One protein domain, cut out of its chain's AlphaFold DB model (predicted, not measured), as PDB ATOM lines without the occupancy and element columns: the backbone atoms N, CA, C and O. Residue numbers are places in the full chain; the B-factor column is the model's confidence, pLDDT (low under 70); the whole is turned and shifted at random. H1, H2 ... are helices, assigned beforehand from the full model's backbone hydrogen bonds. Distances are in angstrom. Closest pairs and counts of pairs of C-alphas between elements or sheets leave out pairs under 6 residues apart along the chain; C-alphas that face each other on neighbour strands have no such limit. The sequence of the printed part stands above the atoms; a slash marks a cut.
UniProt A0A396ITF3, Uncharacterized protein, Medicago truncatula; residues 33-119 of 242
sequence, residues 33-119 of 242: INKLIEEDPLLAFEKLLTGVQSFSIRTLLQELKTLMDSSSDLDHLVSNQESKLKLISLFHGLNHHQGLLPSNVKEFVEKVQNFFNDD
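AT A GLANCE: This is residues 33 to 119 of the 242 residues of an uncharacterized protein of Medicago truncatula (UniProt A0A396ITF3). Two long helices, H3 and H5, run side by side in opposite directions, and a third, H6, folds back over part of H5, so that the three centres make a triangle with H5 as the helix touching both others. A small helical hairpin, H1 and H2, lies off one end of this body, and short H4 makes a corner with H5 at the other end. The printed part has 87 residues with six named helices, H1 to H6 in order along the chain, and no named strand; the class is all helix. It is only just loose, close to compact, with a radius of gyration of the C-alphas of 14.5 A, and its outline is only just elongated, with spans of 45 by 23 by 20 A.

IN THESE COORDINATES: Find C-alpha 33 at (88.977, 86.301, 97.743), where H1 begins, residues 33 to 39. After one residue comes H2, residues 41 to 50, 14.3 A long. Look next at C-alpha 57, at (97.107, 101.205, 94.705): from there H3 runs 19.8 A through residues 57 to 70. H4 holds residues 74 to 79. H5, the longest helix, takes residues 81 to 96 over 22.7 A. H6, residues 103 to 117, runs 20.7 A and ends at C-alpha 117, (113.166, 110.142, 83.986).

HOW THE PARTS SIT: Start at the hub, H5, which touches H3, H4 and H6. H3 and H5 touch at a shallow tilt of 26 degrees, opposite ways; their closest C-alphas, of Leu 60 and Leu 90, are 6.0 A apart. H5 touches H6 with residues 91 to 95 alone, and the closest C-alphas, of Phe 91 and Val 109, are 6.9 A apart. H5 and H6 form a helical hairpin, opposite ways at a steep tilt of 35.2 degrees, only just past shallow. H4 and H5 only just touch, with 3 pairs of C-alphas within 8 A, and touch only at the corner, Leu 77 to Ser 83 being closest at 5.8 A between C-alphas. H1 and H2 are a helical hairpin that touches at Ile 37 and Ala 44, closest C-alphas 5.1 A apart, at a shallow tilt of 32 degrees, only just short of steep. H2 and H3 are close but not clearly touching, while H3 and H6 are apart. In H1 to H6 every O i to N i+4 pair is within hydrogen-bond range.

THE WHOLE: The two C-alphas farthest apart, of Asn 34 and Asp 119, lie 46.1 A from each other. The printed part has no cut, and no link is long. The mean pLDDT of the printed part is 75.9; look for values under 70 at residues 33, 36 to 37, 40 to 55 and 118 to 119.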
ATOM      1  N   ILE A  33      89.521  85.070  98.327       64.75
ATOM      2  CA  ILE A  33      88.977  86.301  97.743       64.75
ATOM      3  C   ILE A  33      87.940  86.914  98.685       64.75
ATOM      4  O   ILE A  33      88.017  88.109  98.944       64.75
ATOM      5  N   ASN A  34      87.006  86.126  99.230       70.19
ATOM      6  CA  ASN A  34      85.976  86.637 100.143       70.19
ATOM      7  C   ASN A  34      86.579  87.310 101.380       70.19
ATOM      8  O   ASN A  34      86.138  88.390 101.765       70.19
ATOM      9  N   LYS A  35      87.637  86.727 101.953       75.31
ATOM     10  CA  LYS A  35      88.372  87.349 103.060       75.31
ATOM     11  C   LYS A  35      89.085  88.639 102.632       75.31
ATOM     12  O   LYS A  35      89.052  89.631 103.355       75.31
ATOM     13  N   LEU A  36      89.681  88.654 101.435       68.12
ATOM     14  CA  LEU A  36      90.309  89.854 100.874       68.12
ATOM     15  C   LEU A  36      89.288  90.975 100.613       68.12
ATOM     16  O   LEU A  36      89.624  92.139 100.794       68.12
ATOM     17  N   ILE A  37      88.058  90.640 100.200       68.31
ATOM     18  CA  ILE A  37      86.978  91.609  99.949       68.31
ATOM     19  C   ILE A  37      86.598  92.347 101.239       68.31
ATOM     20  O   ILE A  37      86.298  93.538 101.179       68.31
ATOM     21  N   GLU A  38      86.619  91.676 102.394       72.31
ATOM     22  CA  GLU A  38      86.319  92.312 103.683       72.31
ATOM     23  C   GLU A  38      87.458  93.215 104.184       72.31
ATOM     24  O   GLU A  38      87.195  94.279 104.745       72.31
ATOM     25  N   GLU A  39      88.716  92.812 103.980       72.81
ATOM     26  CA  GLU A  39      89.893  93.523 104.499       72.81
ATOM     27  C   GLU A  39      90.355  94.678 103.587       72.81
ATOM     28  O   GLU A  39      90.657  95.773 104.071       72.81
ATOM     29  N   ASP A  40      90.400  94.458 102.270       66.50
ATOM     30  CA  ASP A  40      90.741  95.464 101.258       66.50
ATOM     31  C   ASP A  40      89.977  95.173  99.943       66.50
ATOM     32  O   ASP A  40      90.494  94.507  99.037       66.50
ATOM     33  N   PRO A  41      88.737  95.693  99.810       67.06
ATOM     34  CA  PRO A  41      87.866  95.438  98.661       67.06
ATOM     35  C   PRO A  41      88.501  95.788  97.309       67.06
ATOM     36  O   PRO A  41      88.164  95.189  96.288       67.06
ATOM     37  N   LEU A  42      89.417  96.763  97.290       65.12
ATOM     38  CA  LEU A  42      90.129  97.188  96.087       65.12
ATOM     39  C   LEU A  42      91.213  96.180  95.701       65.12
ATOM     40  O   LEU A  42      91.283  95.805  94.534       65.12
ATOM     41  N   LEU A  43      91.993  95.695  96.673       67.81
ATOM     42  CA  LEU A  43      92.989  94.635  96.465       67.81
ATOM     43  C   LEU A  43      92.321  93.331  96.005       67.81
ATOM     44  O   LEU A  43      92.848  92.618  95.154       67.81
ATOM     45  N   ALA A  44      91.149  93.017  96.556       67.69
ATOM     46  CA  ALA A  44      90.388  91.835  96.176       67.69
ATOM     47  C   ALA A  44      89.912  91.901  94.728       67.69
ATOM     48  O   ALA A  44      90.088  90.944  93.977       67.69
ATOM     49  N   PHE A  45      89.358  93.049  94.334       68.06
ATOM     50  CA  PHE A  45      88.924  93.320  92.969       68.06
ATOM     51  C   PHE A  45      90.099  93.302  91.982       68.06
ATOM     52  O   PHE A  45      89.994  92.745  90.894       68.06
ATOM     53  N   GLU A  46      91.244  93.845  92.387       64.31
ATOM     54  CA  GLU A  46      92.487  93.832  91.620       64.31
ATOM     55  C   GLU A  46      93.001  92.405  91.395       64.31
ATOM     56  O   GLU A  46      93.207  92.011  90.250       64.31
ATOM     57  N   LYS A  47      93.098  91.596  92.458       68.69
ATOM     58  CA  LYS A  47      93.511  90.185  92.394       68.69
ATOM     59  C   LYS A  47      92.575  89.349  91.510       68.69
ATOM     60  O   LYS A  47      93.031  88.429  90.834       68.69
ATOM     61  N   LEU A  48      91.287  89.700  91.479       66.94
ATOM     62  CA  LEU A  48      90.262  89.101  90.614       66.94
ATOM     63  C   LEU A  48      90.424  89.474  89.134       66.94
ATOM     64  O   LEU A  48      90.140  88.654  88.265       66.94
ATOM     65  N   LEU A  49      90.856  90.704  88.843       62.59
ATOM     66  CA  LEU A  49      91.005  91.211  87.478       62.59
ATOM     67  C   LEU A  49      92.356  90.871  86.843       62.59
ATOM     68  O   LEU A  49      92.422  90.706  85.627       62.59
ATOM     69  N   THR A  50      93.433  90.809  87.630       57.38
ATOM     70  CA  THR A  50      94.804  90.673  87.109       57.38
ATOM     71  C   THR A  50      95.398  89.282  87.313       57.38
ATOM     72  O   THR A  50      96.363  88.942  86.632       57.38
ATOM     73  N   GLY A  51      94.853  88.471  88.229       55.50
ATOM     74  CA  GLY A  51      95.369  87.136  88.550       55.50
ATOM     75  C   GLY A  51      96.753  87.126  89.219       55.50
ATOM     76  O   GLY A  51      97.310  86.055  89.441       55.50
ATOM     77  N   VAL A  52      97.318  88.293  89.553       51.62
ATOM     78  CA  VAL A  52      98.656  88.447  90.144       51.62
ATOM     79  C   VAL A  52      98.540  89.159  91.491       51.62
ATOM     80  O   VAL A  52      97.749  90.084  91.655       51.62
ATOM     81  N   GLN A  53      99.339  88.737  92.476       53.59
ATOM     82  CA  GLN A  53      99.449  89.418  93.767       53.59
ATOM     83  C   GLN A  53     100.291  90.697  93.611       53.59
ATOM     84  O   GLN A  53     101.502  90.686  93.824       53.59
ATOM     85  N   SER A  54      99.660  91.791  93.188       57.56
ATOM     86  CA  SER A  54     100.259  93.130  93.128       57.56
ATOM     87  C   SER A  54     100.020  93.925  94.416       57.56
ATOM     88  O   SER A  54      99.169  93.592  95.245       57.56
ATOM     89  N   PHE A  55     100.834  94.962  94.629       65.19
ATOM     90  CA  PHE A  55     100.636  95.903  95.728       65.19
ATOM     91  C   PHE A  55      99.412  96.772  95.440       65.19
ATOM     92  O   PHE A  55      99.388  97.456  94.422       65.19
ATOM     93  N   SER A  56      98.459  96.818  96.378       74.12
ATOM     94  CA  SER A  56      97.291  97.706  96.294       74.12
ATOM     95  C   SER A  56      97.709  99.140  95.960       74.12
ATOM     96  O   SER A  56      98.656  99.686  96.543       74.12
ATOM     97  N   ILE A  57      96.949  99.787  95.072       76.31
ATOM     98  CA  ILE A  57      97.107 101.205  94.705       76.31
ATOM     99  C   ILE A  57      97.211 102.092  95.954       76.31
ATOM    100  O   ILE A  57      98.003 103.037  95.989       76.31
ATOM    101  N   ARG A  58      96.443 101.776  97.007       79.31
ATOM    102  CA  ARG A  58      96.480 102.501  98.285       79.31
ATOM    103  C   ARG A  58      97.861 102.415  98.935       79.31
ATOM    104  O   ARG A  58      98.375 103.435  99.392       79.31
ATOM    105  N   THR A  59      98.456 101.229  98.965       83.50
ATOM    106  CA  THR A  59      99.787 100.991  99.534       83.50
ATOM    107  C   THR A  59     100.860 101.719  98.732       83.50
ATOM    108  O   THR A  59     101.679 102.422  99.316       83.50
ATOM    109  N   LEU A  60     100.799 101.652  97.398       84.06
ATOM    110  CA  LEU A  60     101.737 102.353  96.515       84.06
ATOM    111  C   LEU A  60     101.693 103.878  96.705       84.06
ATOM    112  O   LEU A  60     102.734 104.524  96.822       84.06
ATOM    113  N   LEU A  61     100.494 104.465  96.784       82.88
ATOM    114  CA  LEU A  61     100.326 105.902  97.032       82.88
ATOM    115  C   LEU A  61     100.792 106.307  98.436       82.88
ATOM    116  O   LEU A  61     101.391 107.371  98.601       82.88
ATOM    117  N   GLN A  62     100.539 105.470  99.443       86.69
ATOM    118  CA  GLN A  62     100.970 105.726 100.814       86.69
ATOM    119  C   GLN A  62     102.498 105.674 100.940       86.69
ATOM    120  O   GLN A  62     103.087 106.556 101.562       86.69
ATOM    121  N   GLU A  63     103.152 104.695 100.315       88.56
ATOM    122  CA  GLU A  63     104.612 104.613 100.286       88.56
ATOM    123  C   GLU A  63     105.249 105.767  99.513       88.56
ATOM    124  O   GLU A  63     106.258 106.312  99.964       88.56
ATOM    125  N   LEU A  64     104.651 106.185  98.390       86.00
ATOM    126  CA  LEU A  64     105.102 107.361  97.647       86.00
ATOM    127  C   LEU A  64     105.017 108.619  98.509       86.00
ATOM    128  O   LEU A  64     105.969 109.397  98.557       86.00
ATOM    129  N   LYS A  65     103.912 108.793  99.237       86.56
ATOM    130  CA  LYS A  65     103.758 109.893 100.186       86.56
ATOM    131  C   LYS A  65     104.838 109.851 101.268       86.56
ATOM    132  O   LYS A  65     105.511 110.849 101.481       86.56
ATOM    133  N   THR A  66     105.062 108.703 101.906       89.19
ATOM    134  CA  THR A  66     106.106 108.560 102.933       89.19
ATOM    135  C   THR A  66     107.506 108.826 102.377       89.19
ATOM    136  O   THR A  66     108.325 109.442 103.054       89.19
ATOM    137  N   LEU A  67     107.796 108.405 101.145       86.12
ATOM    138  CA  LEU A  67     109.072 108.678 100.485       86.12
ATOM    139  C   LEU A  67     109.274 110.180 100.230       86.12
ATOM    140  O   LEU A  67     110.365 110.695 100.458       86.12
ATOM    141  N   MET A  68     108.222 110.884  99.810       81.94
ATOM    142  CA  MET A  68     108.252 112.337  99.621       81.94
ATOM    143  C   MET A  68     108.375 113.086 100.957       81.94
ATOM    144  O   MET A  68     109.194 113.993 101.064       81.94
ATOM    145  N   ASP A  69     107.628 112.671 101.983       84.44
ATOM    146  CA  ASP A  69     107.617 113.300 103.313       84.44
ATOM    147  C   ASP A  69     108.919 113.047 104.103       84.44
ATOM    148  O   ASP A  69     109.305 113.851 104.948       84.44
ATOM    149  N   SER A  70     109.607 111.928 103.843       82.38
ATOM    150  CA  SER A  70     110.896 111.585 104.476       82.38
ATOM    151  C   SER A  70     112.107 112.229 103.798       82.38
ATOM    152  O   SER A  70     113.201 112.246 104.365       82.38
ATOM    153  N   SER A  71     111.930 112.774 102.597       77.06
ATOM    154  CA  SER A  71     112.961 113.517 101.882       77.06
ATOM    155  C   SER A  71     113.050 114.938 102.455       77.06
ATOM    156  O   SER A  71     112.119 115.725 102.298       77.06
ATOM    157  N   SER A  72     114.174 115.286 103.096       70.50
ATOM    158  CA  SER A  72     114.391 116.631 103.660       70.50
ATOM    159  C   SER A  72     114.416 117.727 102.595       70.50
ATOM    160  O   SER A  72     113.954 118.840 102.829       70.50
ATOM    161  N   ASP A  73     114.967 117.405 101.426       73.94
ATOM    162  CA  ASP A  73     114.989 118.242 100.238       73.94
ATOM    163  C   ASP A  73     115.092 117.368  98.977       73.94
ATOM    164  O   ASP A  73     115.407 116.173  99.016       73.94
ATOM    165  N   LEU A  74     114.824 117.988  97.825       73.25
ATOM    166  CA  LEU A  74     114.958 117.338  96.524       73.25
ATOM    167  C   LEU A  74     116.395 116.835  96.291       73.25
ATOM    168  O   LEU A  74     116.591 115.840  95.598       73.25
ATOM    169  N   ASP A  75     117.387 117.494  96.893       72.50
ATOM    170  CA  ASP A  75     118.800 117.143  96.786       72.50
ATOM    171  C   ASP A  75     119.080 115.754  97.372       72.50
ATOM    172  O   ASP A  75     119.740 114.929  96.740       72.50
ATOM    173  N   HIS A  76     118.518 115.455  98.538       77.69
ATOM    174  CA  HIS A  76     118.614 114.172  99.217       77.69
ATOM    175  C   HIS A  76     117.844 113.078  98.467       77.69
ATOM    176  O   HIS A  76     118.383 111.990  98.248       77.69
ATOM    177  N   LEU A  77     116.622 113.373  98.003       77.69
ATOM    178  CA  LEU A  77     115.803 112.439  97.217       77.69
ATOM    179  C   LEU A  77     116.491 112.036  95.901       77.69
ATOM    180  O   LEU A  77     116.437 110.878  95.486       77.69
ATOM    181  N   VAL A  78     117.162 112.993  95.257       74.31
ATOM    182  CA  VAL A  78     117.856 112.810  93.976       74.31
ATOM    183  C   VAL A  78     119.304 112.345  94.154       74.31
ATOM    184  O   VAL A  78     119.884 111.785  93.228       74.31
ATOM    185  N   SER A  79     119.937 112.521  95.307       74.31
ATOM    186  CA  SER A  79     121.311 112.043  95.524       74.31
ATOM    187  C   SER A  79     121.359 110.626  96.092       74.31
ATOM    188  O   SER A  79     122.334 109.912  95.862       74.31
ATOM    189  N   ASN A  80     120.305 110.189  96.787       80.38
ATOM    190  CA  ASN A  80     120.217 108.848  97.346       80.38
ATOM    191  C   ASN A  80     119.751 107.828  96.289       80.38
ATOM    192  O   ASN A  80     118.621 107.866  95.796       80.38
ATOM    193  N   GLN A  81     120.634 106.883  95.951       78.19
ATOM    194  CA  GLN A  81     120.358 105.838  94.966       78.19
ATOM    195  C   GLN A  81     119.209 104.905  95.386       78.19
ATOM    196  O   GLN A  81     118.439 104.467  94.535       78.19
ATOM    197  N   GLU A  82     119.064 104.624  96.679       83.75
ATOM    198  CA  GLU A  82     117.979 103.798  97.214       83.75
ATOM    199  C   GLU A  82     116.634 104.517  97.085       83.75
ATOM    200  O   GLU A  82     115.670 103.945  96.574       83.75
ATOM    201  N   SER A  83     116.588 105.805  97.443       83.69
ATOM    202  CA  SER A  83     115.398 106.642  97.263       83.69
ATOM    203  C   SER A  83     114.980 106.722  95.794       83.69
ATOM    204  O   SER A  83     113.796 106.582  95.497       83.69
ATOM    205  N   LYS A  84     115.937 106.856  94.865       79.06
ATOM    206  CA  LYS A  84     115.676 106.817  93.416       79.06
ATOM    207  C   LYS A  84     115.063 105.503  92.954       79.06
ATOM    208  O   LYS A  84     114.054 105.516  92.255       79.06
ATOM    209  N   LEU A  85     115.678 104.375  93.311       81.25
ATOM    210  CA  LEU A  85     115.189 103.057  92.900       81.25
ATOM    211  C   LEU A  85     113.792 102.790  93.467       81.25
ATOM    212  O   LEU A  85     112.930 102.278  92.754       81.25
ATOM    213  N   LYS A  86     113.541 103.214  94.712       86.31
ATOM    214  CA  LYS A  86     112.221 103.118  95.339       86.31
ATOM    215  C   LYS A  86     111.184 103.980  94.616       86.31
ATOM    216  O   LYS A  86     110.096 103.496  94.327       86.31
ATOM    217  N   LEU A  87     111.537 105.210  94.243       83.62
ATOM    218  CA  LEU A  87     110.675 106.103  93.464       83.62
ATOM    219  C   LEU A  87     110.318 105.495  92.090       83.62
ATOM    220  O   LEU A  87     109.151 105.482  91.706       83.62
ATOM    221  N   ILE A  88     111.303 104.923  91.383       80.69
ATOM    222  CA  ILE A  88     111.104 104.234  90.094       80.69
ATOM    223  C   ILE A  88     110.171 103.027  90.257       80.69
ATOM    224  O   ILE A  88     109.242 102.859  89.468       80.69
ATOM    225  N   SER A  89     110.386 102.208  91.291       84.88
ATOM    226  CA  SER A  89     109.554 101.034  91.576       84.88
ATOM    227  C   SER A  89     108.106 101.415  91.891       84.88
ATOM    228  O   SER A  89     107.181 100.774  91.392       84.88
ATOM    229  N   LEU A  90     107.895 102.469  92.684       87.19
ATOM    230  CA  LEU A  90     106.561 102.961  93.036       87.19
ATOM    231  C   LEU A  90     105.815 103.492  91.808       87.19
ATOM    232  O   LEU A  90     104.646 103.162  91.616       87.19
ATOM    233  N   PHE A  91     106.486 104.248  90.932       83.81
ATOM    234  CA  PHE A  91     105.876 104.703  89.678       83.81
ATOM    235  C   PHE A  91     105.593 103.562  88.704       83.81
ATOM    236  O   PHE A  91     104.566 103.585  88.030       83.81
ATOM    237  N   HIS A  92     106.454 102.544  88.652       82.44
ATOM    238  CA  HIS A  92     106.196 101.354  87.847       82.44
ATOM    239  C   HIS A  92     104.938 100.613  88.323       82.44
ATOM    240  O   HIS A  92     104.077 100.294  87.504       82.44
ATOM    241  N   GLY A  93     104.788 100.423  89.641       83.88
ATOM    242  CA  GLY A  93     103.579  99.850  90.237       83.88
ATOM    243  C   GLY A  93     102.332 100.681  89.931       83.88
ATOM    244  O   GLY A  93     101.346 100.155  89.431       83.88
ATOM    245  N   LEU A  94     102.383 102.001  90.136       84.31
ATOM    246  CA  LEU A  94     101.245 102.889  89.853       84.31
ATOM    247  C   LEU A  94     100.840 102.872  88.369       84.31
ATOM    248  O   LEU A  94      99.649 102.868  88.060       84.31
ATOM    249  N   ASN A  95     101.806 102.795  87.452       78.69
ATOM    250  CA  ASN A  95     101.526 102.653  86.023       78.69
ATOM    251  C   ASN A  95     100.949 101.286  85.646       78.69
ATOM    252  O   ASN A  95     100.171 101.205  84.699       78.69
ATOM    253  N   HIS A  96     101.269 100.217  86.377       80.44
ATOM    254  CA  HIS A  96     100.633  98.915  86.162       80.44
ATOM    255  C   HIS A  96      99.115  98.976  86.422       80.44
ATOM    256  O   HIS A  96      98.335  98.275  85.782       80.44
ATOM    257  N   HIS A  97      98.684  99.900  87.287       77.56
ATOM    258  CA  HIS A  97      97.283 100.141  87.634       77.56
ATOM    259  C   HIS A  97      96.672 101.371  86.946       77.56
ATOM    260  O   HIS A  97      95.646 101.887  87.385       77.56
ATOM    261  N   GLN A  98      97.259 101.848  85.842       72.19
ATOM    262  CA  GLN A  98      96.869 103.110  85.197       72.19
ATOM    263  C   GLN A  98      95.391 103.171  84.760       72.19
ATOM    264  O   GLN A  98      94.832 104.264  84.664       72.19
ATOM    265  N   GLY A  99      94.746 102.024  84.508       74.75
ATOM    266  CA  GLY A  99      93.316 101.933  84.174       74.75
ATOM    267  C   GLY A  99      92.361 102.135  85.359       74.75
ATOM    268  O   GLY A  99      91.186 102.419  85.147       74.75
ATOM    269  N   LEU A 100      92.863 102.017  86.591       76.50
ATOM    270  CA  LEU A 100      92.111 102.171  87.841       76.50
ATOM    271  C   LEU A 100      92.391 103.516  88.531       76.50
ATOM    272  O   LEU A 100      91.718 103.875  89.497       76.50
ATOM    273  N   LEU A 101      93.384 104.270  88.046       78.00
ATOM    274  CA  LEU A 101      93.733 105.574  88.592       78.00
ATOM    275  C   LEU A 101      92.754 106.663  88.118       78.00
ATOM    276  O   LEU A 101      92.483 106.776  86.919       78.00
ATOM    277  N   PRO A 102      92.294 107.544  89.023       82.31
ATOM    278  CA  PRO A 102      91.612 108.774  88.642       82.31
ATOM    279  C   PRO A 102      92.464 109.621  87.683       82.31
ATOM    280  O   PRO A 102      93.688 109.695  87.826       82.31
ATOM    281  N   SER A 103      91.823 110.314  86.735       82.75
ATOM    282  CA  SER A 103      92.509 111.102  85.692       82.75
ATOM    283  C   SER A 103      93.547 112.089  86.246       82.75
ATOM    284  O   SER A 103      94.619 112.243  85.670       82.75
ATOM    285  N   ASN A 104      93.251 112.741  87.371       77.00
ATOM    286  CA  ASN A 104      94.150 113.691  88.031       77.00
ATOM    287  C   ASN A 104      95.400 113.018  88.623       77.00
ATOM    288  O   ASN A 104      96.477 113.608  88.629       77.00
ATOM    289  N   VAL A 105      95.271 111.784  89.117       80.31
ATOM    290  CA  VAL A 105      96.397 111.011  89.663       80.31
ATOM    291  C   VAL A 105      97.274 110.489  88.530       80.31
ATOM    292  O   VAL A 105      98.496 110.543  88.628       80.31
ATOM    293  N   LYS A 106      96.657 110.054  87.427       82.94
ATOM    294  CA  LYS A 106      97.357 109.627  86.213       82.94
ATOM    295  C   LYS A 106      98.225 110.750  85.631       82.94
ATOM    296  O   LYS A 106      99.407 110.532  85.386       82.94
ATOM    297  N   GLU A 107      97.666 111.953  85.490       84.06
ATOM    298  CA  GLU A 107      98.403 113.131  85.010       84.06
ATOM    299  C   GLU A 107      99.563 113.513  85.948       84.06
ATOM    300  O   GLU A 107     100.651 113.869  85.492       84.06
ATOM    301  N   PHE A 108      99.355 113.424  87.266       83.31
ATOM    302  CA  PHE A 108     100.408 113.669  88.251       83.31
ATOM    303  C   PHE A 108     101.556 112.660  88.127       83.31
ATOM    304  O   PHE A 108     102.711 113.070  88.030       83.31
ATOM    305  N   VAL A 109     101.246 111.358  88.097       81.00
ATOM    306  CA  VAL A 109     102.243 110.285  87.964       81.00
ATOM    307  C   VAL A 109     103.078 110.478  86.702       81.00
ATOM    308  O   VAL A 109     104.301 110.446  86.781       81.00
ATOM    309  N   GLU A 110     102.442 110.771  85.570       81.94
ATOM    310  CA  GLU A 110     103.123 110.977  84.289       81.94
ATOM    311  C   GLU A 110     104.045 112.210  84.310       81.94
ATOM    312  O   GLU A 110     105.205 112.132  83.905       81.94
ATOM    313  N   LYS A 111     103.591 113.344  84.866       81.81
ATOM    314  CA  LYS A 111     104.420 114.556  85.004       81.81
ATOM    315  C   LYS A 111     105.617 114.353  85.926       81.81
ATOM    316  O   LYS A 111     106.713 114.812  85.613       81.81
ATOM    317  N   VAL A 112     105.412 113.694  87.065       77.94
ATOM    318  CA  VAL A 112     106.493 113.438  88.022       77.94
ATOM    319  C   VAL A 112     107.476 112.431  87.437       77.94
ATOM    320  O   VAL A 112     108.683 112.636  87.503       77.94
ATOM    321  N   GLN A 113     106.981 111.393  86.776       77.75
ATOM    322  CA  GLN A 113     107.826 110.426  86.103       77.75
ATOM    323  C   GLN A 113     108.668 111.077  85.000       77.75
ATOM    324  O   GLN A 113     109.867 110.831  84.966       77.75
ATOM    325  N   ASN A 114     108.109 111.976  84.185       79.12
ATOM    326  CA  ASN A 114     108.888 112.748  83.208       79.12
ATOM    327  C   ASN A 114     109.912 113.667  83.890       79.12
ATOM    328  O   ASN A 114     111.047 113.761  83.447       79.12
ATOM    329  N   PHE A 115     109.571 114.292  85.019       75.75
ATOM    330  CA  PHE A 115     110.522 115.101  85.786       75.75
ATOM    331  C   PHE A 115     111.728 114.294  86.304       75.75
ATOM    332  O   PHE A 115     112.843 114.814  86.337       75.75
ATOM    333  N   PHE A 116     111.518 113.035  86.703       72.62
ATOM    334  CA  PHE A 116     112.583 112.170  87.222       72.62
ATOM    335  C   PHE A 116     113.315 111.354  86.143       72.62
ATOM    336  O   PHE A 116     114.503 111.067  86.315       72.62
ATOM    337  N   ASN A 117     112.633 110.990  85.054       71.62
ATOM    338  CA  ASN A 117     113.166 110.142  83.986       71.62
ATOM    339  C   ASN A 117     113.747 110.935  82.813       71.62
ATOM    340  O   ASN A 117     114.734 110.485  82.232       71.62
ATOM    341  N   ASP A 118     113.188 112.098  82.479       64.44
ATOM    342  CA  ASP A 118     113.775 112.963  81.462       64.44
ATOM    343  C   ASP A 118     114.823 113.878  82.085       64.44
ATOM    344  O   ASP A 118     114.687 114.321  83.222       64.44
ATOM    345  N   ASP A 119     115.866 114.141  81.293       64.25
ATOM    346  CA  ASP A 119     116.822 115.257  81.240       64.25
ATOM    347  C   ASP A 119     117.092 116.117  82.498       64.25
ATOM    348  O   ASP A 119     118.239 116.477  82.751       64.25
TER     349      ASP A 119